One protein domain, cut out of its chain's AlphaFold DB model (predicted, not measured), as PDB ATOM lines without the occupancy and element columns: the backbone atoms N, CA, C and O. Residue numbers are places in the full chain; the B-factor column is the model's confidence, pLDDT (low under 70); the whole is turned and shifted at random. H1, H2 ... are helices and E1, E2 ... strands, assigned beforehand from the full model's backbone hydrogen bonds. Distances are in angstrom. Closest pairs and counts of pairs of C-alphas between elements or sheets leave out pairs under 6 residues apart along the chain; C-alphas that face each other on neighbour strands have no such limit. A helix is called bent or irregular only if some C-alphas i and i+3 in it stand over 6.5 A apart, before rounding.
ATOM      1  N   ASN A  11     -46.551  78.416  13.020       83.00
ATOM      2  CA  ASN A  11     -46.983  78.533  14.415       83.00
ATOM      3  C   ASN A  11     -46.022  77.843  15.389       83.00
ATOM      4  O   ASN A  11     -45.751  78.372  16.465       83.00
ATOM      5  N   GLU A  12     -45.480  76.683  15.015       86.38
ATOM      6  CA  GLU A  12     -44.458  76.014  15.822       86.38
ATOM      7  C   GLU A  12     -43.163  76.831  15.867       86.38
ATOM      8  O   GLU A  12     -42.585  76.977  16.942       86.38
ATOM      9  N   LEU A  13     -42.735  77.430  14.748       88.25
ATOM     10  CA  LEU A  13     -41.586  78.346  14.742       88.25
ATOM     11  C   LEU A  13     -41.808  79.567  15.639       88.25
ATOM     12  O   LEU A  13     -40.902  79.920  16.390       88.25
ATOM     13  N   PHE A  14     -42.996  80.177  15.614       87.44
ATOM     14  CA  PHE A  14     -43.324  81.292  16.506       87.44
ATOM     15  C   PHE A  14     -43.210  80.888  17.977       87.44
ATOM     16  O   PHE A  14     -42.562  81.593  18.749       87.44
ATOM     17  N   GLY A  15     -43.740  79.716  18.340       86.06
ATOM     18  CA  GLY A  15     -43.607  79.174  19.693       86.06
ATOM     19  C   GLY A  15     -42.149  78.934  20.108       86.06
ATOM     20  O   GLY A  15     -41.766  79.255  21.236       86.06
ATOM     21  N   TYR A  16     -41.306  78.425  19.201       90.12
ATOM     22  CA  TYR A  16     -39.872  78.272  19.469       90.12
ATOM     23  C   TYR A  16     -39.173  79.616  19.675       90.12
ATOM     24  O   TYR A  16     -38.397  79.750  20.619       90.12
ATOM     25  N   ILE A  17     -39.451  80.610  18.830       90.81
ATOM     26  CA  ILE A  17     -38.838  81.941  18.925       90.81
ATOM     27  C   ILE A  17     -39.212  82.613  20.245       90.81
ATOM     28  O   ILE A  17     -38.327  83.112  20.940       90.81
ATOM     29  N   GLU A  18     -40.488  82.568  20.629       90.94
ATOM     30  CA  GLU A  18     -40.954  83.113  21.907       90.94
ATOM     31  C   GLU A  18     -40.269  82.415  23.093       90.94
ATOM     32  O   GLU A  18     -39.735  83.073  23.988       90.94
ATOM     33  N   THR A  19     -40.198  81.080  23.066       92.19
ATOM     34  CA  THR A  19     -39.547  80.282  24.119       92.19
ATOM     35  C   THR A  19     -38.061  80.613  24.247       92.19
ATOM     36  O   THR A  19     -37.540  80.770  25.356       92.19
ATOM     37  N   VAL A  20     -37.359  80.745  23.119       93.50
ATOM     38  CA  VAL A  20     -35.946  81.129  23.093       93.50
ATOM     39  C   VAL A  20     -35.776  82.547  23.632       93.50
ATOM     40  O   VAL A  20     -34.952  82.755  24.520       93.50
ATOM     41  N   ALA A  21     -36.577  83.512  23.177       92.69
ATOM     42  CA  ALA A  21     -36.499  84.893  23.645       92.69
ATOM     43  C   ALA A  21     -36.694  84.992  25.170       92.69
ATOM     44  O   ALA A  21     -35.888  85.625  25.857       92.69
ATOM     45  N   LEU A  22     -37.687  84.283  25.717       93.62
ATOM     46  CA  LEU A  22     -37.904  84.177  27.162       93.62
ATOM     47  C   LEU A  22     -36.705  83.550  27.886       93.62
ATOM     48  O   LEU A  22     -36.295  84.041  28.937       93.62
ATOM     49  N   THR A  23     -36.106  82.501  27.316       95.38
ATOM     50  CA  THR A  23     -34.925  81.826  27.887       95.38
ATOM     51  C   THR A  23     -33.717  82.763  27.984       95.38
ATOM     52  O   THR A  23     -32.961  82.695  28.950       95.38
ATOM     53  N   TYR A  24     -33.559  83.680  27.026       94.25
ATOM     54  CA  TYR A  24     -32.525  84.722  27.046       94.25
ATOM     55  C   TYR A  24     -32.912  85.964  27.875       94.25
ATOM     56  O   TYR A  24     -32.160  86.937  27.915       94.25
ATOM     57  N   GLY A  25     -34.051  85.935  28.575       94.38
ATOM     58  CA  GLY A  25     -34.482  86.991  29.493       94.38
ATOM     59  C   GLY A  25     -35.193  88.173  28.831       94.38
ATOM     60  O   GLY A  25     -35.425  89.186  29.495       94.38
ATOM     61  N   TYR A  26     -35.565  88.073  27.551       95.06
ATOM     62  CA  TYR A  26     -36.397  89.089  26.908       95.06
ATOM     63  C   TYR A  26     -37.828  89.007  27.447       95.06
ATOM     64  O   TYR A  26     -38.443  87.945  27.461       95.06
ATOM     65  N   THR A  27     -38.370  90.141  27.895       93.69
ATOM     66  CA  THR A  27     -39.723  90.237  28.466       93.69
ATOM     67  C   THR A  27     -40.391  91.558  28.082       93.69
ATOM     68  O   THR A  27     -39.734  92.483  27.588       93.69
ATOM     69  N   GLY A  28     -41.708  91.647  28.297       94.75
ATOM     70  CA  GLY A  28     -42.504  92.841  28.009       94.75
ATOM     71  C   GLY A  28     -42.320  93.309  26.566       94.75
ATOM     72  O   GLY A  28     -42.308  92.503  25.640       94.75
ATOM     73  N   LYS A  29     -42.078  94.610  26.389       95.12
ATOM     74  CA  LYS A  29     -41.930  95.225  25.065       95.12
ATOM     75  C   LYS A  29     -40.823  94.602  24.207       95.12
ATOM     76  O   LYS A  29     -40.957  94.558  22.994       95.12
ATOM     77  N   ALA A  30     -39.731  94.127  24.810       93.50
ATOM     78  CA  ALA A  30     -38.654  93.501  24.043       93.50
ATOM     79  C   ALA A  30     -39.093  92.156  23.445       93.50
ATOM     80  O   ALA A  30     -38.774  91.867  22.297       93.50
ATOM     81  N   LEU A  31     -39.859  91.367  24.207       93.62
ATOM     82  CA  LEU A  31     -40.443  90.121  23.717       93.62
ATOM     83  C   LEU A  31     -41.487  90.397  22.631       93.62
ATOM     84  O   LEU A  31     -41.452  89.758  21.588       93.62
ATOM     85  N   GLU A  32     -42.364  91.381  22.848       93.56
ATOM     86  CA  GLU A  32     -43.363  91.803  21.856       93.56
ATOM     87  C   GLU A  32     -42.705  92.185  20.526       93.56
ATOM     88  O   GLU A  32     -43.113  91.677  19.484       93.56
ATOM     89  N   THR A  33     -41.648  93.006  20.560       93.88
ATOM     90  CA  THR A  33     -40.902  93.393  19.355       93.88
ATOM     91  C   THR A  33     -40.296  92.182  18.649       93.88
ATOM     92  O   THR A  33     -40.473  92.041  17.443       93.88
ATOM     93  N   ILE A  34     -39.606  91.293  19.374       92.75
ATOM     94  CA  ILE A  34     -38.975  90.102  18.780       92.75
ATOM     95  C   ILE A  34     -40.030  89.212  18.119       92.75
ATOM     96  O   ILE A  34     -39.847  88.761  16.988       92.75
ATOM     97  N   THR A  35     -41.146  88.977  18.807       90.69
ATOM     98  CA  THR A  35     -42.238  88.154  18.294       90.69
ATOM     99  C   THR A  35     -42.898  88.800  17.077       90.69
ATOM    100  O   THR A  35     -43.188  88.099  16.110       90.69
ATOM    101  N   GLU A  36     -43.119  90.117  17.074       92.12
ATOM    102  CA  GLU A  36     -43.684  90.832  15.922       92.12
ATOM    103  C   GLU A  36     -42.743  90.788  14.708       92.12
ATOM    104  O   GLU A  36     -43.179  90.469  13.600       92.12
ATOM    105  N   GLU A  37     -41.448  91.042  14.905       91.62
ATOM    106  CA  GLU A  37     -40.448  90.975  13.834       91.62
ATOM    107  C   GLU A  37     -40.329  89.560  13.258       91.62
ATOM    108  O   GLU A  37     -40.288  89.392  12.036       91.62
ATOM    109  N   ALA A  38     -40.364  88.536  14.113       91.69
ATOM    110  CA  ALA A  38     -40.388  87.142  13.689       91.69
ATOM    111  C   ALA A  38     -41.636  86.803  12.863       91.69
ATOM    112  O   ALA A  38     -41.517  86.155  11.823       91.69
ATOM    113  N   HIS A  39     -42.819  87.269  13.282       90.19
ATOM    114  CA  HIS A  39     -44.053  87.116  12.505       90.19
ATOM    115  C   HIS A  39     -43.938  87.759  11.132       90.19
ATOM    116  O   HIS A  39     -44.266  87.123  10.135       90.19
ATOM    117  N   ILE A  40     -43.430  88.988  11.057       90.06
ATOM    118  CA  ILE A  40     -43.245  89.685   9.782       90.06
ATOM    119  C   ILE A  40     -42.281  88.917   8.871       90.06
ATOM    120  O   ILE A  40     -42.562  88.780   7.683       90.06
ATOM    121  N   ALA A  41     -41.168  88.414   9.408       90.50
ATOM    122  CA  ALA A  41     -40.174  87.686   8.625       90.50
ATOM    123  C   ALA A  41     -40.718  86.349   8.097       90.50
ATOM    124  O   ALA A  41     -40.624  86.071   6.904       90.50
ATOM    125  N   ILE A  42     -41.332  85.541   8.964       91.44
ATOM    126  CA  ILE A  42     -41.867  84.222   8.599       91.44
ATOM    127  C   ILE A  42     -43.044  84.344   7.627       91.44
ATOM    128  O   ILE A  42     -43.148  83.555   6.686       91.44
ATOM    129  N   GLU A  43     -43.920  85.331   7.821       90.62
ATOM    130  CA  GLU A  43     -44.987  85.612   6.860       90.62
ATOM    131  C   GLU A  43     -44.394  86.051   5.514       90.62
ATOM    132  O   GLU A  43     -44.795  85.511   4.484       90.62
ATOM    133  N   GLY A  44     -43.385  86.928   5.506       92.69
ATOM    134  CA  GLY A  44     -42.647  87.307   4.294       92.69
ATOM    135  C   GLY A  44     -42.143  86.088   3.520       92.69
ATOM    136  O   GLY A  44     -42.563  85.867   2.382       92.69
ATOM    137  N   MET A  45     -41.391  85.218   4.200       92.00
ATOM    138  CA  MET A  45     -40.879  83.965   3.635       92.00
ATOM    139  C   MET A  45     -41.997  83.067   3.089       92.00
ATOM    140  O   MET A  45     -41.864  82.471   2.021       92.00
ATOM    141  N   ARG A  46     -43.132  82.953   3.796       92.81
ATOM    142  CA  ARG A  46     -44.277  82.164   3.314       92.81
ATOM    143  C   ARG A  46     -44.819  82.719   1.997       92.81
ATOM    144  O   ARG A  46     -45.182  81.946   1.111       92.81
ATOM    145  N   HIS A  47     -44.900  84.038   1.869       95.50
ATOM    146  CA  HIS A  47     -45.397  84.693   0.662       95.50
ATOM    147  C   HIS A  47     -44.412  84.609  -0.512       95.50
ATOM    148  O   HIS A  47     -44.867  84.445  -1.644       95.50
ATOM    149  N   GLU A  48     -43.104  84.645  -0.260       94.81
ATOM    150  CA  GLU A  48     -42.064  84.368  -1.264       94.81
ATOM    151  C   GLU A  48     -42.200  82.928  -1.789       94.81
ATOM    152  O   GLU A  48     -42.447  82.716  -2.977       94.81
ATOM    153  N   LEU A  49     -42.219  81.933  -0.896       92.50
ATOM    154  CA  LEU A  49     -42.420  80.521  -1.254       92.50
ATOM    155  C   LEU A  49     -43.747  80.264  -1.991       92.50
ATOM    156  O   LEU A  49     -43.838  79.398  -2.870       92.50
ATOM    157  N   ALA A  50     -44.810  80.979  -1.632       94.25
ATOM    158  CA  ALA A  50     -46.080  80.898  -2.345       94.25
ATOM    159  C   ALA A  50     -45.962  81.451  -3.768       94.25
ATOM    160  O   ALA A  50     -46.483  80.849  -4.708       94.25
ATOM    161  N   PHE A  51     -45.248  82.563  -3.929       96.44
ATOM    162  CA  PHE A  51     -45.013  83.192  -5.219       96.44
ATOM    163  C   PHE A  51     -44.148  82.323  -6.139       96.44
ATOM    164  O   PHE A  51     -44.461  82.197  -7.319       96.44
ATOM    165  N   GLU A  52     -43.156  81.610  -5.602       95.44
ATOM    166  CA  GLU A  52     -42.400  80.592  -6.345       95.44
ATOM    167  C   GLU A  52     -43.327  79.560  -7.016       95.44
ATOM    168  O   GLU A  52     -43.148  79.193  -8.175       95.44
ATOM    169  N   SER A  53     -44.378  79.133  -6.304       94.00
ATOM    170  CA  SER A  53     -45.360  78.169  -6.826       94.00
ATOM    171  C   SER A  53     -46.167  78.740  -7.997       94.00
ATOM    172  O   SER A  53     -46.628  77.985  -8.849       94.00
ATOM    173  N   VAL A  54     -46.333  80.065  -8.045       96.50
ATOM    174  CA  VAL A  54     -46.944  80.774  -9.173       96.50
ATOM    175  C   VAL A  54     -45.992  80.814 -10.361       96.50
ATOM    176  O   VAL A  54     -46.431  80.555 -11.475       96.50
ATOM    177  N   LEU A  55     -44.705  81.092 -10.134       96.50
ATOM    178  CA  LEU A  55     -43.705  81.145 -11.204       96.50
ATOM    179  C   LEU A  55     -43.590  79.807 -11.944       96.50
ATOM    180  O   LEU A  55     -43.595  79.799 -13.168       96.50
ATOM    181  N   TYR A  56     -43.615  78.676 -11.230       94.50
ATOM    182  CA  TYR A  56     -43.643  77.343 -11.855       94.50
ATOM    183  C   TYR A  56     -44.902  77.051 -12.690       94.50
ATOM    184  O   TYR A  56     -44.936  76.052 -13.406       94.50
ATOM    185  N   TYR A  57     -45.948  77.871 -12.577       93.50
ATOM    186  CA  TYR A  57     -47.182  77.741 -13.354       93.50
ATOM    187  C   TYR A  57     -47.174  78.600 -14.630       93.50
ATOM    188  O   TYR A  57     -48.109  78.528 -15.426       93.50
ATOM    189  N   ILE A  58     -46.169  79.459 -14.801       95.06
ATOM    190  CA  ILE A  58     -46.088  80.402 -15.913       95.06
ATOM    191  C   ILE A  58     -45.146  79.829 -16.969       95.06
ATOM    192  O   ILE A  58     -43.981  79.563 -16.693       95.06
ATOM    193  N   ASP A  59     -45.659  79.669 -18.185       94.31
ATOM    194  CA  ASP A  59     -44.857  79.271 -19.339       94.31
ATOM    195  C   ASP A  59     -44.009  80.442 -19.867       94.31
ATOM    196  O   ASP A  59     -44.363  81.614 -19.700       94.31
ATOM    197  N   GLY A  60     -42.912  80.116 -20.556       94.69
ATOM    198  CA  GLY A  60     -42.047  81.091 -21.236       94.69
ATOM    199  C   GLY A  60     -41.128  81.888 -20.308       94.69
ATOM    200  O   GLY A  60     -40.646  82.964 -20.686       94.69
ATOM    201  N   ILE A  61     -40.918  81.388 -19.083       96.56
ATOM    202  CA  ILE A  61     -39.972  81.935 -18.112       96.56
ATOM    203  C   ILE A  61     -39.101  80.834 -17.501       96.56
ATOM    204  O   ILE A  61     -39.575  79.736 -17.222       96.56
ATOM    205  N   ASP A  62     -37.854  81.182 -17.205       96.88
ATOM    206  CA  ASP A  62     -36.912  80.387 -16.428       96.88
ATOM    207  C   ASP A  62     -36.595  81.109 -15.115       96.88
ATOM    208  O   ASP A  62     -36.271  82.300 -15.114       96.88
ATOM    209  N   ILE A  63     -36.667  80.397 -13.987       96.56
ATOM    210  CA  ILE A  63     -36.236  80.919 -12.683       96.56
ATOM    211  C   ILE A  63     -34.711  80.790 -12.597       96.56
ATOM    212  O   ILE A  63     -34.162  79.695 -12.723       96.56
ATOM    213  N   LEU A  64     -34.034  81.913 -12.382       95.75
ATOM    214  CA  LEU A  64     -32.585  81.994 -12.241       95.75
ATOM    215  C   LEU A  64     -32.174  81.922 -10.767       95.75
ATOM    216  O   LEU A  64     -32.935  82.293  -9.874       95.75
ATOM    217  N   GLU A  65     -30.937  81.497 -10.524       94.38
ATOM    218  CA  GLU A  65     -30.322  81.563  -9.198       94.38
ATOM    219  C   GLU A  65     -30.113  83.028  -8.774       94.38
ATOM    220  O   GLU A  65     -29.636  83.857  -9.559       94.38
ATOM    221  N   THR A  66     -30.485  83.348  -7.535       91.25
ATOM    222  CA  THR A  66     -30.207  84.640  -6.900       91.25
ATOM    223  C   THR A  66     -28.836  84.618  -6.230       91.25
ATOM    224  O   THR A  66     -28.376  83.583  -5.746       91.25
ATOM    225  N   THR A  67     -28.148  85.760  -6.217       90.88
ATOM    226  CA  THR A  67     -26.842  85.901  -5.553       90.88
ATOM    227  C   THR A  67     -26.967  86.639  -4.215       90.88
ATOM    228  O   THR A  67     -27.954  87.335  -3.982       90.88
ATOM    229  N   PRO A  68     -25.953  86.588  -3.331       91.06
ATOM    230  CA  PRO A  68     -25.963  87.388  -2.102       91.06
ATOM    231  C   PRO A  68     -26.115  88.900  -2.346       91.06
ATOM    232  O   PRO A  68     -26.659  89.626  -1.516       91.06
ATOM    233  N   GLU A  69     -25.640  89.412  -3.485       89.19
ATOM    234  CA  GLU A  69     -25.863  90.805  -3.884       89.19
ATOM    235  C   GLU A  69     -27.326  91.099  -4.233       89.19
ATOM    236  O   GLU A  69     -27.769  92.236  -4.050       89.19
ATOM    237  N   ASP A  70     -28.059  90.108  -4.739       89.62
ATOM    238  CA  ASP A  70     -29.491  90.208  -5.021       89.62
ATOM    239  C   ASP A  70     -30.278  90.303  -3.703       89.62
ATOM    240  O   ASP A  70     -31.077  91.230  -3.537       89.62
ATOM    241  N   ASP A  71     -29.936  89.477  -2.709       86.06
ATOM    242  CA  ASP A  71     -30.512  89.544  -1.357       86.06
ATOM    243  C   ASP A  71     -30.289  90.923  -0.711       86.06
ATOM    244  O   ASP A  71     -31.204  91.527  -0.145       86.06
ATOM    245  N   LEU A  72     -29.082  91.491  -0.849       86.75
ATOM    246  CA  LEU A  72     -28.770  92.838  -0.345       86.75
ATOM    247  C   LEU A  72     -29.600  93.941  -1.019       86.75
ATOM    248  O   LEU A  72     -29.820  95.003  -0.427       86.75
ATOM    249  N   LYS A  73     -30.059  93.709  -2.253       86.69
ATOM    250  CA  LYS A  73     -30.961  94.607  -2.991       86.69
ATOM    251  C   LYS A  73     -32.440  94.315  -2.725       86.69
ATOM    252  O   LYS A  73     -33.283  95.068  -3.226       86.69
ATOM    253  N   GLY A  74     -32.739  93.280  -1.935       89.12
ATOM    254  CA  GLY A  74     -34.088  92.805  -1.643       89.12
ATOM    255  C   GLY A  74     -34.765  92.161  -2.851       89.12
ATOM    256  O   GLY A  74     -35.947  92.407  -3.065       89.12
ATOM    257  N   ILE A  75     -34.002  91.458  -3.690       94.38
ATOM    258  CA  ILE A  75     -34.518  90.712  -4.838       94.38
ATOM    259  C   ILE A  75     -34.729  89.267  -4.394       94.38
ATOM    260  O   ILE A  75     -33.759  88.556  -4.156       94.38
ATOM    261  N   ASP A  76     -35.986  88.837  -4.337       96.00
ATOM    262  CA  ASP A  76     -36.347  87.485  -3.898       96.00
ATOM    263  C   ASP A  76     -36.273  86.485  -5.058       96.00
ATOM    264  O   ASP A  76     -35.904  85.328  -4.876       96.00
ATOM    265  N   TYR A  77     -36.603  86.934  -6.278       96.75
ATOM    266  CA  TYR A  77     -36.528  86.111  -7.484       96.75
ATOM    267  C   TYR A  77     -35.925  86.863  -8.659       96.75
ATOM    268  O   TYR A  77     -36.187  88.048  -8.884       96.75
ATOM    269  N   ARG A  78     -35.189  86.121  -9.483       95.69
ATOM    270  CA  ARG A  78     -34.795  86.532 -10.826       95.69
ATOM    271  C   ARG A  78     -35.378  85.553 -11.817       95.69
ATOM    272  O   ARG A  78     -35.248  84.346 -11.640       95.69
ATOM    273  N   ILE A  79     -36.007  86.070 -12.861       96.56
ATOM    274  CA  ILE A  79     -36.486  85.243 -13.964       96.56
ATOM    275  C   ILE A  79     -35.923  85.744 -15.288       96.56
ATOM    276  O   ILE A  79     -35.631  86.932 -15.438       96.56
ATOM    277  N   GLN A  80     -35.808  84.847 -16.255       96.31
ATOM    278  CA  GLN A  80     -35.528  85.164 -17.646       96.31
ATOM    279  C   GLN A  80     -36.717  84.734 -18.495       96.31
ATOM    280  O   GLN A  80     -37.158  83.599 -18.395       96.31
ATOM    281  N   ARG A  81     -37.245  85.630 -19.328       95.06
ATOM    282  CA  ARG A  81     -38.229  85.249 -20.352       95.06
ATOM    283  C   ARG A  81     -37.538  84.624 -21.563       95.06
ATOM    284  O   ARG A  81     -36.365  84.912 -21.798       95.06
ATOM    285  N   ASP A  82     -38.296  83.924 -22.406       93.94
ATOM    286  CA  ASP A  82     -37.818  83.360 -23.686       93.94
ATOM    287  C   ASP A  82     -37.111  84.382 -24.598       93.94
ATOM    288  O   ASP A  82     -36.241  84.034 -25.397       93.94
ATOM    289  N   ASP A  83     -37.469  85.665 -24.489       91.94
ATOM    290  CA  ASP A  83     -36.840  86.752 -25.246       91.94
ATOM    291  C   ASP A  83     -35.537  87.290 -24.626       91.94
ATOM    292  O   ASP A  83     -34.990  88.286 -25.100       91.94
ATOM    293  N   GLY A  84     -35.040  86.646 -23.568       93.38
ATOM    294  CA  GLY A  84     -33.813  86.992 -22.859       93.38
ATOM    295  C   GLY A  84     -33.970  88.099 -21.811       93.38
ATOM    296  O   GLY A  84     -33.003  88.392 -21.103       93.38
ATOM    297  N   THR A  85     -35.154  88.707 -21.671       94.31
ATOM    298  CA  THR A  85     -35.389  89.773 -20.682       94.31
ATOM    299  C   THR A  85     -35.273  89.222 -19.262       94.31
ATOM    300  O   THR A  85     -36.019  88.316 -18.892       94.31
ATOM    301  N   ILE A  86     -34.375  89.803 -18.461       94.56
ATOM    302  CA  ILE A  86     -34.217  89.479 -17.037       94.56
ATOM    303  C   ILE A  86     -35.099  90.405 -16.205       94.56
ATOM    304  O   ILE A  86     -34.978  91.629 -16.308       94.56
ATOM    305  N   ILE A  87     -35.947  89.812 -15.367       95.38
ATOM    306  CA  ILE A  87     -36.859  90.509 -14.458       95.38
ATOM    307  C   ILE A  87     -36.454  90.176 -13.022       95.38
ATOM    308  O   ILE A  87     -36.318  89.007 -12.663       95.38
ATOM    309  N   GLU A  88     -36.254  91.214 -12.215       95.56
ATOM    310  CA  GLU A  88     -35.950  91.119 -10.784       95.56
ATOM    311  C   GLU A  88     -37.243  91.351  -9.998       95.56
ATOM    312  O   GLU A  88     -37.980  92.291 -10.297       95.56
ATOM    313  N   ILE A  89     -37.548  90.516  -9.009       96.69
ATOM    314  CA  ILE A  89     -38.830  90.549  -8.300       96.69
ATOM    315  C   ILE A  89     -38.590  90.623  -6.792       96.69
ATOM    316  O   ILE A  89     -37.948  89.750  -6.219       96.69
ATOM    317  N   ASP A  90     -39.157  91.653  -6.169       96.62
ATOM    318  CA  ASP A  90     -39.341  91.809  -4.724       96.62
ATOM    319  C   ASP A  90     -40.822  91.525  -4.386       96.62
ATOM    320  O   ASP A  90     -41.738  92.248  -4.809       96.62
ATOM    321  N   VAL A  91     -41.065  90.458  -3.631       97.19
ATOM    322  CA  VAL A  91     -42.371  89.953  -3.222       97.19
ATOM    323  C   VAL A  91     -42.694  90.424  -1.811       97.19
ATOM    324  O   VAL A  91     -42.066  90.073  -0.820       97.19
ATOM    325  N   LYS A  92     -43.789  91.171  -1.673       96.25
ATOM    326  CA  LYS A  92     -44.329  91.567  -0.369       96.25
ATOM    327  C   LYS A  92     -45.558  90.756   0.008       96.25
ATOM    328  O   LYS A  92     -46.399  90.418  -0.825       96.25
ATOM    329  N   GLN A  93     -45.708  90.524   1.309       94.06
ATOM    330  CA  GLN A  93     -46.838  89.796   1.895       94.06
ATOM    331  C   GLN A  93     -48.182  90.532   1.797       94.06
ATOM    332  O   GLN A  93     -49.233  89.908   1.785       94.06
ATOM    333  N   ASN A  94     -48.174  91.867   1.700       93.69
ATOM    334  CA  ASN A  94     -49.393  92.664   1.558       93.69
ATOM    335  C   ASN A  94     -49.153  93.982   0.800       93.69
ATOM    336  O   ASN A  94     -48.021  94.456   0.647       93.69
ATOM    337  N   ILE A  95     -50.251  94.608   0.368       93.94
ATOM    338  CA  ILE A  95     -50.253  95.876  -0.382       93.94
ATOM    339  C   ILE A  95     -49.573  97.014   0.393       93.94
ATOM    340  O   ILE A  95     -48.879  97.838  -0.206       93.94
ATOM    341  N   LYS A  96     -49.743  97.075   1.720       94.25
ATOM    342  CA  LYS A  96     -49.151  98.133   2.554       94.25
ATOM    343  C   LYS A  96     -47.623  98.037   2.556       94.25
ATOM    344  O   LYS A  96     -46.959  99.057   2.370       94.25
ATOM    345  N   SER A  97     -47.075  96.832   2.708       92.56
ATOM    346  CA  SER A  97     -45.636  96.567   2.629       92.56
ATOM    347  C   SER A  97     -45.088  96.875   1.237       92.56
ATOM    348  O   SER A  97     -44.093  97.586   1.131       92.56
ATOM    349  N   ARG A  98     -45.787  96.455   0.172       95.44
ATOM    350  CA  ARG A  98     -45.429  96.799  -1.216       95.44
ATOM    351  C   ARG A  98     -45.339  98.311  -1.423       95.44
ATOM    352  O   ARG A  98     -44.327  98.816  -1.897       95.44
ATOM    353  N   ASN A  99     -46.384  99.047  -1.047       96.06
ATOM    354  CA  ASN A  99     -46.434 100.498  -1.240       96.06
ATOM    355  C   ASN A  99     -45.322 101.212  -0.460       96.06
ATOM    356  O   ASN A  99     -44.717 102.146  -0.981       96.06
ATOM    357  N   ARG A 100     -45.015 100.746   0.758       94.44
ATOM    358  CA  ARG A 100     -43.895 101.263   1.552       94.44
ATOM    359  C   ARG A 100     -42.551 101.029   0.857       94.44
ATOM    360  O   ARG A 100     -41.730 101.942   0.832       94.44
ATOM    361  N   SER A 101     -42.327  99.843   0.287       92.44
ATOM    362  CA  SER A 101     -41.108  99.545  -0.476       92.44
ATOM    363  C   SER A 101     -40.977 100.426  -1.719       92.44
ATOM    364  O   SER A 101     -39.926 101.031  -1.913       92.44
ATOM    365  N   ILE A 102     -42.056 100.599  -2.491       94.38
ATOM    366  CA  ILE A 102     -42.082 101.500  -3.659       94.38
ATOM    367  C   ILE A 102     -41.778 102.946  -3.247       94.38
ATOM    368  O   ILE A 102     -41.010 103.642  -3.908       94.38
ATOM    369  N   GLU A 103     -42.359 103.430  -2.147       94.69
ATOM    370  CA  GLU A 103     -42.089 104.785  -1.661       94.69
ATOM    371  C   GLU A 103     -40.627 104.950  -1.223       94.69
ATOM    372  O   GLU A 103     -39.998 105.964  -1.533       94.69
ATOM    373  N   LYS A 104     -40.066 103.951  -0.530       92.19
ATOM    374  CA  LYS A 104     -38.655 103.945  -0.122       92.19
ATOM    375  C   LYS A 104     -37.726 103.967  -1.337       92.19
ATOM    376  O   LYS A 104     -36.779 104.753  -1.341       92.19
ATOM    377  N   GLN A 105     -38.022 103.165  -2.357       90.62
ATOM    378  CA  GLN A 105     -37.289 103.143  -3.622       90.62
ATOM    379  C   GLN A 105     -37.321 104.525  -4.283       90.62
ATOM    380  O   GLN A 105     -36.273 105.129  -4.471       90.62
ATOM    381  N   ARG A 106     -38.507 105.114  -4.488       91.38
ATOM    382  CA  ARG A 106     -38.644 106.458  -5.084       91.38
ATOM    383  C   ARG A 106     -37.872 107.539  -4.327       91.38
ATOM    384  O   ARG A 106     -37.267 108.412  -4.943       91.38
ATOM    385  N   LYS A 107     -37.886 107.500  -2.989       93.19
ATOM    386  CA  LYS A 107     -37.108 108.437  -2.160       93.19
ATOM    387  C   LYS A 107     -35.606 108.261  -2.368       93.19
ATOM    388  O   LYS A 107     -34.894 109.257  -2.450       93.19
ATOM    389  N   TYR A 108     -35.130 107.019  -2.461       88.69
ATOM    390  CA  TYR A 108     -33.731 106.729  -2.762       88.69
ATOM    391  C   TYR A 108     -33.334 107.225  -4.156       88.69
ATOM    392  O   TYR A 108     -32.299 107.876  -4.291       88.69
ATOM    393  N   GLU A 109     -34.156 106.980  -5.175       91.69
ATOM    394  CA  GLU A 109     -33.889 107.429  -6.546       91.69
ATOM    395  C   GLU A 109     -33.830 108.957  -6.629       91.69
ATOM    396  O   GLU A 109     -32.872 109.517  -7.159       91.69
ATOM    397  N   ALA A 110     -34.796 109.646  -6.012       91.81
ATOM    398  CA  ALA A 110     -34.825 111.106  -5.960       91.81
ATOM    399  C   ALA A 110     -33.610 111.701  -5.227       91.81
ATOM    400  O   ALA A 110     -33.113 112.755  -5.617       91.81
ATOM    401  N   ALA A 111     -33.128 111.040  -4.171       93.19
ATOM    402  CA  ALA A 111     -31.982 111.507  -3.394       93.19
ATOM    403  C   ALA A 111     -30.628 111.184  -4.046       93.19
ATOM    404  O   ALA A 111     -29.675 111.942  -3.882       93.19
ATOM    405  N   SER A 112     -30.520 110.055  -4.751       91.56
ATOM    406  CA  SER A 112     -29.250 109.551  -5.293       91.56
ATOM    407  C   SER A 112     -29.051 109.823  -6.786       91.56
ATOM    408  O   SER A 112     -27.922 109.748  -7.267       91.56
ATOM    409  N   GLY A 113     -30.130 110.086  -7.529       87.31
ATOM    410  CA  GLY A 113     -30.126 110.138  -8.993       87.31
ATOM    411  C   GLY A 113     -29.883 108.780  -9.666       87.31
ATOM    412  O   GLY A 113     -29.687 108.736 -10.879       87.31
ATOM    413  N   ARG A 114     -29.861 107.680  -8.901       84.12
ATOM    414  CA  ARG A 114     -29.737 106.307  -9.406       84.12
ATOM    415  C   ARG A 114     -31.127 105.709  -9.534       84.12
ATOM    416  O   ARG A 114     -31.896 105.809  -8.589       84.12
ATOM    417  N   TYR A 115     -31.417 105.085 -10.667       83.81
ATOM    418  CA  TYR A 115     -32.714 104.474 -10.951       83.81
ATOM    419  C   TYR A 115     -32.556 102.964 -11.047       83.81
ATOM    420  O   TYR A 115     -31.586 102.492 -11.648       83.81
ATOM    421  N   ASP A 116     -33.503 102.225 -10.473       82.50
ATOM    422  CA  ASP A 116     -33.537 100.780 -10.662       82.50
ATOM    423  C   ASP A 116     -33.932 100.437 -12.117       82.50
ATOM    424  O   ASP A 116     -34.574 101.241 -12.810       82.50
ATOM    425  N   PRO A 117     -33.544  99.252 -12.624       82.25
ATOM    426  CA  PRO A 117     -33.942  98.810 -13.953       82.25
ATOM    427  C   PRO A 117     -35.466  98.802 -14.105       82.25
ATOM    428  O   PRO A 117     -36.195  98.426 -13.189       82.25
ATOM    429  N   LYS A 118     -35.968  99.120 -15.306       84.44
ATOM    430  CA  LYS A 118     -37.411  99.019 -15.617       84.44
ATOM    431  C   LYS A 118     -37.959  97.593 -15.496       84.44
ATOM    432  O   LYS A 118     -39.171  97.407 -15.499       84.44
ATOM    433  N   THR A 119     -37.070  96.609 -15.422       88.62
ATOM    434  CA  THR A 119     -37.386  95.197 -15.238       88.62
ATOM    435  C   THR A 119     -37.387  94.766 -13.771       88.62
ATOM    436  O   THR A 119     -37.593  93.588 -13.501       88.62
ATOM    437  N   LYS A 120     -37.196  95.686 -12.816       92.19
ATOM    438  CA  LYS A 120     -37.386  95.400 -11.394       92.19
ATOM    439  C   LYS A 120     -38.835  95.647 -10.982       92.19
ATOM    440  O   LYS A 120     -39.370  96.741 -11.158       92.19
ATOM    441  N   LEU A 121     -39.461  94.635 -10.392       94.50
ATOM    442  CA  LEU A 121     -40.820  94.675  -9.874       94.50
ATOM    443  C   LEU A 121     -40.827  94.583  -8.354       94.50
ATOM    444  O   LEU A 121     -40.192  93.715  -7.774       94.50
ATOM    445  N   ILE A 122     -41.628  95.438  -7.721       95.19
ATOM    446  CA  ILE A 122     -42.009  95.299  -6.314       95.19
ATOM    447  C   ILE A 122     -43.509  95.022  -6.287       95.19
ATOM    448  O   ILE A 122     -44.317  95.903  -6.602       95.19
ATOM    449  N   LEU A 123     -43.900  93.806  -5.921       95.69
ATOM    450  CA  LEU A 123     -45.288  93.354  -6.006       95.69
ATOM    451  C   LEU A 123     -45.800  92.788  -4.686       95.69
ATOM    452  O   LEU A 123     -45.052  92.491  -3.765       95.69
ATOM    453  N   TRP A 124     -47.121  92.694  -4.575       95.81
ATOM    454  CA  TRP A 124     -47.752  91.900  -3.529       95.81
ATOM    455  C   TRP A 124     -47.998  90.512  -4.108       95.81
ATOM    456  O   TRP A 124     -48.509  90.416  -5.221       95.81
ATOM    457  N   SER A 125     -47.660  89.466  -3.355       95.62
ATOM    458  CA  SER A 125     -47.810  88.067  -3.784       95.62
ATOM    459  C   SER A 125     -49.232  87.671  -4.218       95.62
ATOM    460  O   SER A 125     -49.391  86.691  -4.936       95.62
ATOM    461  N   GLY A 126     -50.266  88.409  -3.790       95.38
ATOM    462  CA  GLY A 126     -51.669  88.165  -4.151       95.38
ATOM    463  C   GLY A 126     -52.380  87.112  -3.296       95.38
ATOM    464  O   GLY A 126     -53.579  86.885  -3.489       95.38
ATOM    465  N   PHE A 127     -51.659  86.489  -2.361       95.81
ATOM    466  CA  PHE A 127     -52.202  85.513  -1.422       95.81
ATOM    467  C   PHE A 127     -52.709  86.179  -0.140       95.81
ATOM    468  O   PHE A 127     -52.126  87.154   0.338       95.81
ATOM    469  N   ASP A 128     -53.747  85.585   0.436       93.00
ATOM    470  CA  ASP A 128     -54.290  85.862   1.762       93.00
ATOM    471  C   ASP A 128     -54.073  84.654   2.684       93.00
ATOM    472  O   ASP A 128     -53.770  83.545   2.244       93.00
ATOM    473  N   HIS A 129     -54.266  84.834   3.993       88.94
ATOM    474  CA  HIS A 129     -54.046  83.764   4.974       88.94
ATOM    475  C   HIS A 129     -54.882  82.496   4.695       88.94
ATOM    476  O   HIS A 129     -54.412  81.381   4.905       88.94
ATOM    477  N   SER A 130     -56.099  82.653   4.163       91.50
ATOM    478  CA  SER A 130     -56.992  81.541   3.809       91.50
ATOM    479  C   SER A 130     -56.527  80.710   2.613       91.50
ATOM    480  O   SER A 130     -57.065  79.630   2.379       91.50
ATOM    481  N   ASP A 131     -55.559  81.201   1.837       94.44
ATOM    482  CA  ASP A 131     -54.996  80.453   0.714       94.44
ATOM    483  C   ASP A 131     -54.034  79.346   1.175       94.44
ATOM    484  O   ASP A 131     -53.650  78.498   0.367       94.44
ATOM    485  N   PHE A 132     -53.670  79.329   2.460       90.88
ATOM    486  CA  PHE A 132     -52.800  78.341   3.089       90.88
ATOM    487  C   PHE A 132     -53.626  77.367   3.938       90.88
ATOM    488  O   PHE A 132     -54.626  77.735   4.552       90.88
ATOM    489  N   GLN A 133     -53.215  76.099   3.985       85.38
ATOM    490  CA  GLN A 133     -53.909  75.066   4.760       85.38
ATOM    491  C   GLN A 133     -53.026  74.548   5.886       85.38
ATOM    492  O   GLN A 133     -51.823  74.412   5.711       85.38
ATOM    493  N   ASN A 134     -53.621  74.117   7.001       76.69
ATOM    494  CA  ASN A 134     -52.869  73.555   8.134       76.69
ATOM    495  C   ASN A 134     -51.972  72.362   7.755       76.69
ATOM    496  O   ASN A 134     -50.952  72.142   8.394       76.69
ATOM    497  N   LYS A 135     -52.347  71.588   6.727       74.69
ATOM    498  CA  LYS A 135     -51.548  70.453   6.223       74.69
ATOM    499  C   LYS A 135     -50.395  70.871   5.303       74.69
ATOM    500  O   LYS A 135     -49.529  70.056   5.021       74.69
ATOM    501  N   SER A 136     -50.416  72.105   4.814       77.12
ATOM    502  CA  SER A 136     -49.402  72.694   3.942       77.12
ATOM    503  C   SER A 136     -49.257  74.177   4.297       77.12
ATOM    504  O   SER A 136     -49.616  75.050   3.505       77.12
ATOM    505  N   PRO A 137     -48.809  74.499   5.521       84.38
ATOM    506  CA  PRO A 137     -48.882  75.861   6.028       84.38
ATOM    507  C   PRO A 137     -47.891  76.811   5.352       84.38
ATOM    508  O   PRO A 137     -48.017  78.014   5.530       84.38
ATOM    509  N   TRP A 138     -46.927  76.299   4.577       87.06
ATOM    510  CA  TRP A 138     -45.958  77.118   3.839       87.06
ATOM    511  C   TRP A 138     -46.251  77.261   2.348       87.06
ATOM    512  O   TRP A 138     -45.632  78.092   1.689       87.06
ATOM    513  N   ARG A 139     -47.140  76.435   1.788       88.75
ATOM    514  CA  ARG A 139     -47.455  76.467   0.355       88.75
ATOM    515  C   ARG A 139     -48.946  76.724   0.158       88.75
ATOM    516  O   ARG A 139     -49.757  76.138   0.879       88.75
ATOM    517  N   PRO A 140     -49.313  77.581  -0.801       93.50
ATOM    518  CA  PRO A 140     -50.704  77.887  -1.071       93.50
ATOM    519  C   PRO A 140     -51.423  76.675  -1.667       93.50
ATOM    520  O   PRO A 140     -50.811  75.751  -2.210       93.50
ATOM    521  N   THR A 141     -52.749  76.689  -1.609       93.44
ATOM    522  CA  THR A 141     -53.560  75.713  -2.340       93.44
ATOM    523  C   THR A 141     -53.385  75.868  -3.850       93.44
ATOM    524  O   THR A 141     -53.198  76.970  -4.365       93.44
ATOM    525  N   GLN A 142     -53.549  74.768  -4.589       93.06
ATOM    526  CA  GLN A 142     -53.530  74.804  -6.054       93.06
ATOM    527  C   GLN A 142     -54.604  75.748  -6.626       93.06
ATOM    528  O   GLN A 142     -54.359  76.428  -7.617       93.06
ATOM    529  N   ALA A 143     -55.772  75.835  -5.978       94.88
ATOM    530  CA  ALA A 143     -56.830  76.764  -6.368       94.88
ATOM    531  C   ALA A 143     -56.394  78.233  -6.228       94.88
ATOM    532  O   ALA A 143     -56.688  79.047  -7.102       94.88
ATOM    533  N   ALA A 144     -55.660  78.572  -5.163       96.44
ATOM    534  CA  ALA A 144     -55.112  79.911  -4.979       96.44
ATOM    535  C   ALA A 144     -54.030  80.236  -6.021       96.44
ATOM    536  O   ALA A 144     -54.059  81.317  -6.607       96.44
ATOM    537  N   VAL A 145     -53.137  79.286  -6.326       96.62
ATOM    538  CA  VAL A 145     -52.139  79.445  -7.401       96.62
ATOM    539  C   VAL A 145     -52.828  79.700  -8.741       96.62
ATOM    540  O   VAL A 145     -52.526  80.690  -9.402       96.62
ATOM    541  N   ALA A 146     -53.814  78.878  -9.110       96.00
ATOM    542  CA  ALA A 146     -54.558  79.023 -10.363       96.00
ATOM    543  C   ALA A 146     -55.330  80.352 -10.461       96.00
ATOM    544  O   ALA A 146     -55.511  80.881 -11.556       96.00
ATOM    545  N   ARG A 147     -55.766  80.914  -9.324       96.56
ATOM    546  CA  ARG A 147     -56.411  82.234  -9.256       96.56
ATOM    547  C   ARG A 147     -55.433  83.377  -9.545       96.56
ATOM    548  O   ARG A 147     -55.833  84.363 -10.153       96.56
ATOM    549  N   ILE A 148     -54.189  83.272  -9.081       96.81
ATOM    550  CA  ILE A 148     -53.209  84.370  -9.107       96.81
ATOM    551  C   ILE A 148     -52.322  84.320 -10.358       96.81
ATOM    552  O   ILE A 148     -51.987  85.369 -10.913       96.81
ATOM    553  N   ALA A 149     -51.973  83.122 -10.833       96.88
ATOM    554  CA  ALA A 149     -51.021  82.930 -11.924       96.88
ATOM    555  C   ALA A 149     -51.341  83.702 -13.215       96.88
ATOM    556  O   ALA A 149     -50.413  84.301 -13.757       96.88
ATOM    557  N   PRO A 150     -52.599  83.792 -13.695       97.00
ATOM    558  CA  PRO A 150     -52.898  84.542 -14.916       97.00
ATOM    559  C   PRO A 150     -52.522  86.025 -14.818       97.00
ATOM    560  O   PRO A 150     -51.894  86.559 -15.727       97.00
ATOM    561  N   SER A 151     -52.839  86.680 -13.697       96.12
ATOM    562  CA  SER A 151     -52.525  88.100 -13.497       96.12
ATOM    563  C   SER A 151     -51.025  88.354 -13.358       96.12
ATOM    564  O   SER A 151     -50.531  89.379 -13.823       96.12
ATOM    565  N   ILE A 152     -50.286  87.427 -12.739       96.75
ATOM    566  CA  ILE A 152     -48.822  87.522 -12.668       96.75
ATOM    567  C   ILE A 152     -48.204  87.275 -14.046       96.75
ATOM    568  O   ILE A 152     -47.335  88.038 -14.452       96.75
ATOM    569  N   SER A 153     -48.686  86.285 -14.798       96.31
ATOM    570  CA  SER A 153     -48.231  86.029 -16.168       96.31
ATOM    571  C   SER A 153     -48.410  87.259 -17.059       96.31
ATOM    572  O   SER A 153     -47.455  87.688 -17.705       96.31
ATOM    573  N   GLU A 154     -49.590  87.885 -17.033       95.69
ATOM    574  CA  GLU A 154     -49.860  89.117 -17.779       95.69
ATOM    575  C   GLU A 154     -48.897  90.243 -17.378       95.69
ATOM    576  O   GLU A 154     -48.315  90.898 -18.245       95.69
ATOM    577  N   LEU A 155     -48.661  90.427 -16.074       94.88
ATOM    578  CA  LEU A 155     -47.729  91.433 -15.566       94.88
ATOM    579  C   LEU A 155     -46.298  91.203 -16.074       94.88
ATOM    580  O   LEU A 155     -45.668  92.147 -16.544       94.88
ATOM    581  N   LEU A 156     -45.787  89.970 -15.994       94.44
ATOM    582  CA  LEU A 156     -44.418  89.637 -16.406       94.44
ATOM    583  C   LEU A 156     -44.230  89.778 -17.923       94.44
ATOM    584  O   LEU A 156     -43.191  90.264 -18.379       94.44
ATOM    585  N   HIS A 157     -45.238  89.418 -18.717       93.12
ATOM    586  CA  HIS A 157     -45.197  89.552 -20.176       93.12
ATOM    587  C   HIS A 157     -45.409  90.995 -20.660       93.12
ATOM    588  O   HIS A 157     -44.918  91.354 -21.729       93.12
ATOM    589  N   ALA A 158     -46.060  91.852 -19.868       92.69
ATOM    590  CA  ALA A 158     -46.228  93.271 -20.183       92.69
ATOM    591  C   ALA A 158     -44.946  94.106 -19.993       92.69
ATOM    592  O   ALA A 158     -44.873  95.233 -20.493       92.69
ATOM    593  N   ILE A 159     -43.931  93.587 -19.288       90.75
ATOM    594  CA  ILE A 159     -42.672  94.315 -19.079       90.75
ATOM    595  C   ILE A 159     -41.950  94.507 -20.426       90.75
ATOM    596  O   ILE A 159     -41.759  93.533 -21.167       90.75
TER     597      ILE A 159
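Overview. This is residues 11 to 159 of the 163 residues of an uncharacterized protein of Chloroflexi bacterium (UniProt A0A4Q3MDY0). A small, strongly twisted sheet of four strands has helices on both faces, with H4 over one face and the last part of the long helix H2, together with H5, at the other. The first part of H2 reaches beyond the sheet, and H1 folds back on it, so that the two make a helical arm along the longest axis. The printed part has 149 residues, with five named helices and five named strands in the order H1 H2 E1 H3 E2 E3 H4 E4 E5 H5, and its class is mixed, helices and strands. The mixed sheet has the order E1, E2, E3, E4, with E3 and E4 parallel and the other neighbours antiparallel. The whole is only just compact, close to loose, with a radius of gyration of the C-alphas of 17.4 A and spans of 54 by 43 by 26 A.

Arrangement. H1, residues 11 to 23, and H2, residues 29 to 55, form a helical hairpin and touch, opposite ways at a shallow tilt of 28 degrees; the closest C-alphas are those of Glu 18 and Thr 35, 6.3 A. E1, residues 61 to 64, is antiparallel to E2, residues 77 to 81, with N 62 and O 80 2.8 A apart. H3, residues 68 to 72, only grazes the sheet with residues 70 to 71. E2 and E3, residues 86 to 92, form an antiparallel hairpin, with N 79 and O 87 3.0 A apart. H2 lies over E3 at a height over the sheet of 10.2 A; the closest C-alphas are those of Glu 48 and Val 91, 5.9 A. E3, H4, residues 95 to 112, and E4, residues 120 to 124, make a strand-helix-strand unit, two parallel neighbour strands with a helix between, whose crossover is right-handed; N 121 and O 88 are 2.8 A apart. H4 runs along E4, at 0 degrees on the local plane. E5, residues 136 to 140, pairs with no named strand; its Trp 138 and Arg 46 of H2 have C-alphas 5.3 A apart. H5, residues 142 to 158, stands at the sheet's level and touches H2 about perpendicular, at 75 degrees; the closest C-alphas are those of Val 54 and Ala 149, 5.4 A. Every O i to N i+4 pair is within hydrogen-bond range in H1, H2, H3 and H4, and 11 of 13 are in H5.

Along the chain. H1 begins at C-alpha 11, (-46.983, 78.533, 14.415), and is 18.4 A long. H2 measures 38.9 A, H4 25.5 A and E3 19.6 A. H5, 24.4 A, ends at C-alpha 158, (-46.228, 93.271, -20.183); it is irregular, with C-alphas 147 and 150 7.1 A apart.

Size, cuts and confidence. The C-alphas of Gly 25 and Asp 83, 54.8 A, are the two farthest apart. The printed part has no cut, and the link from E4 to E5, 11 residues, is long. No printed residue is under 70 in pLDDT.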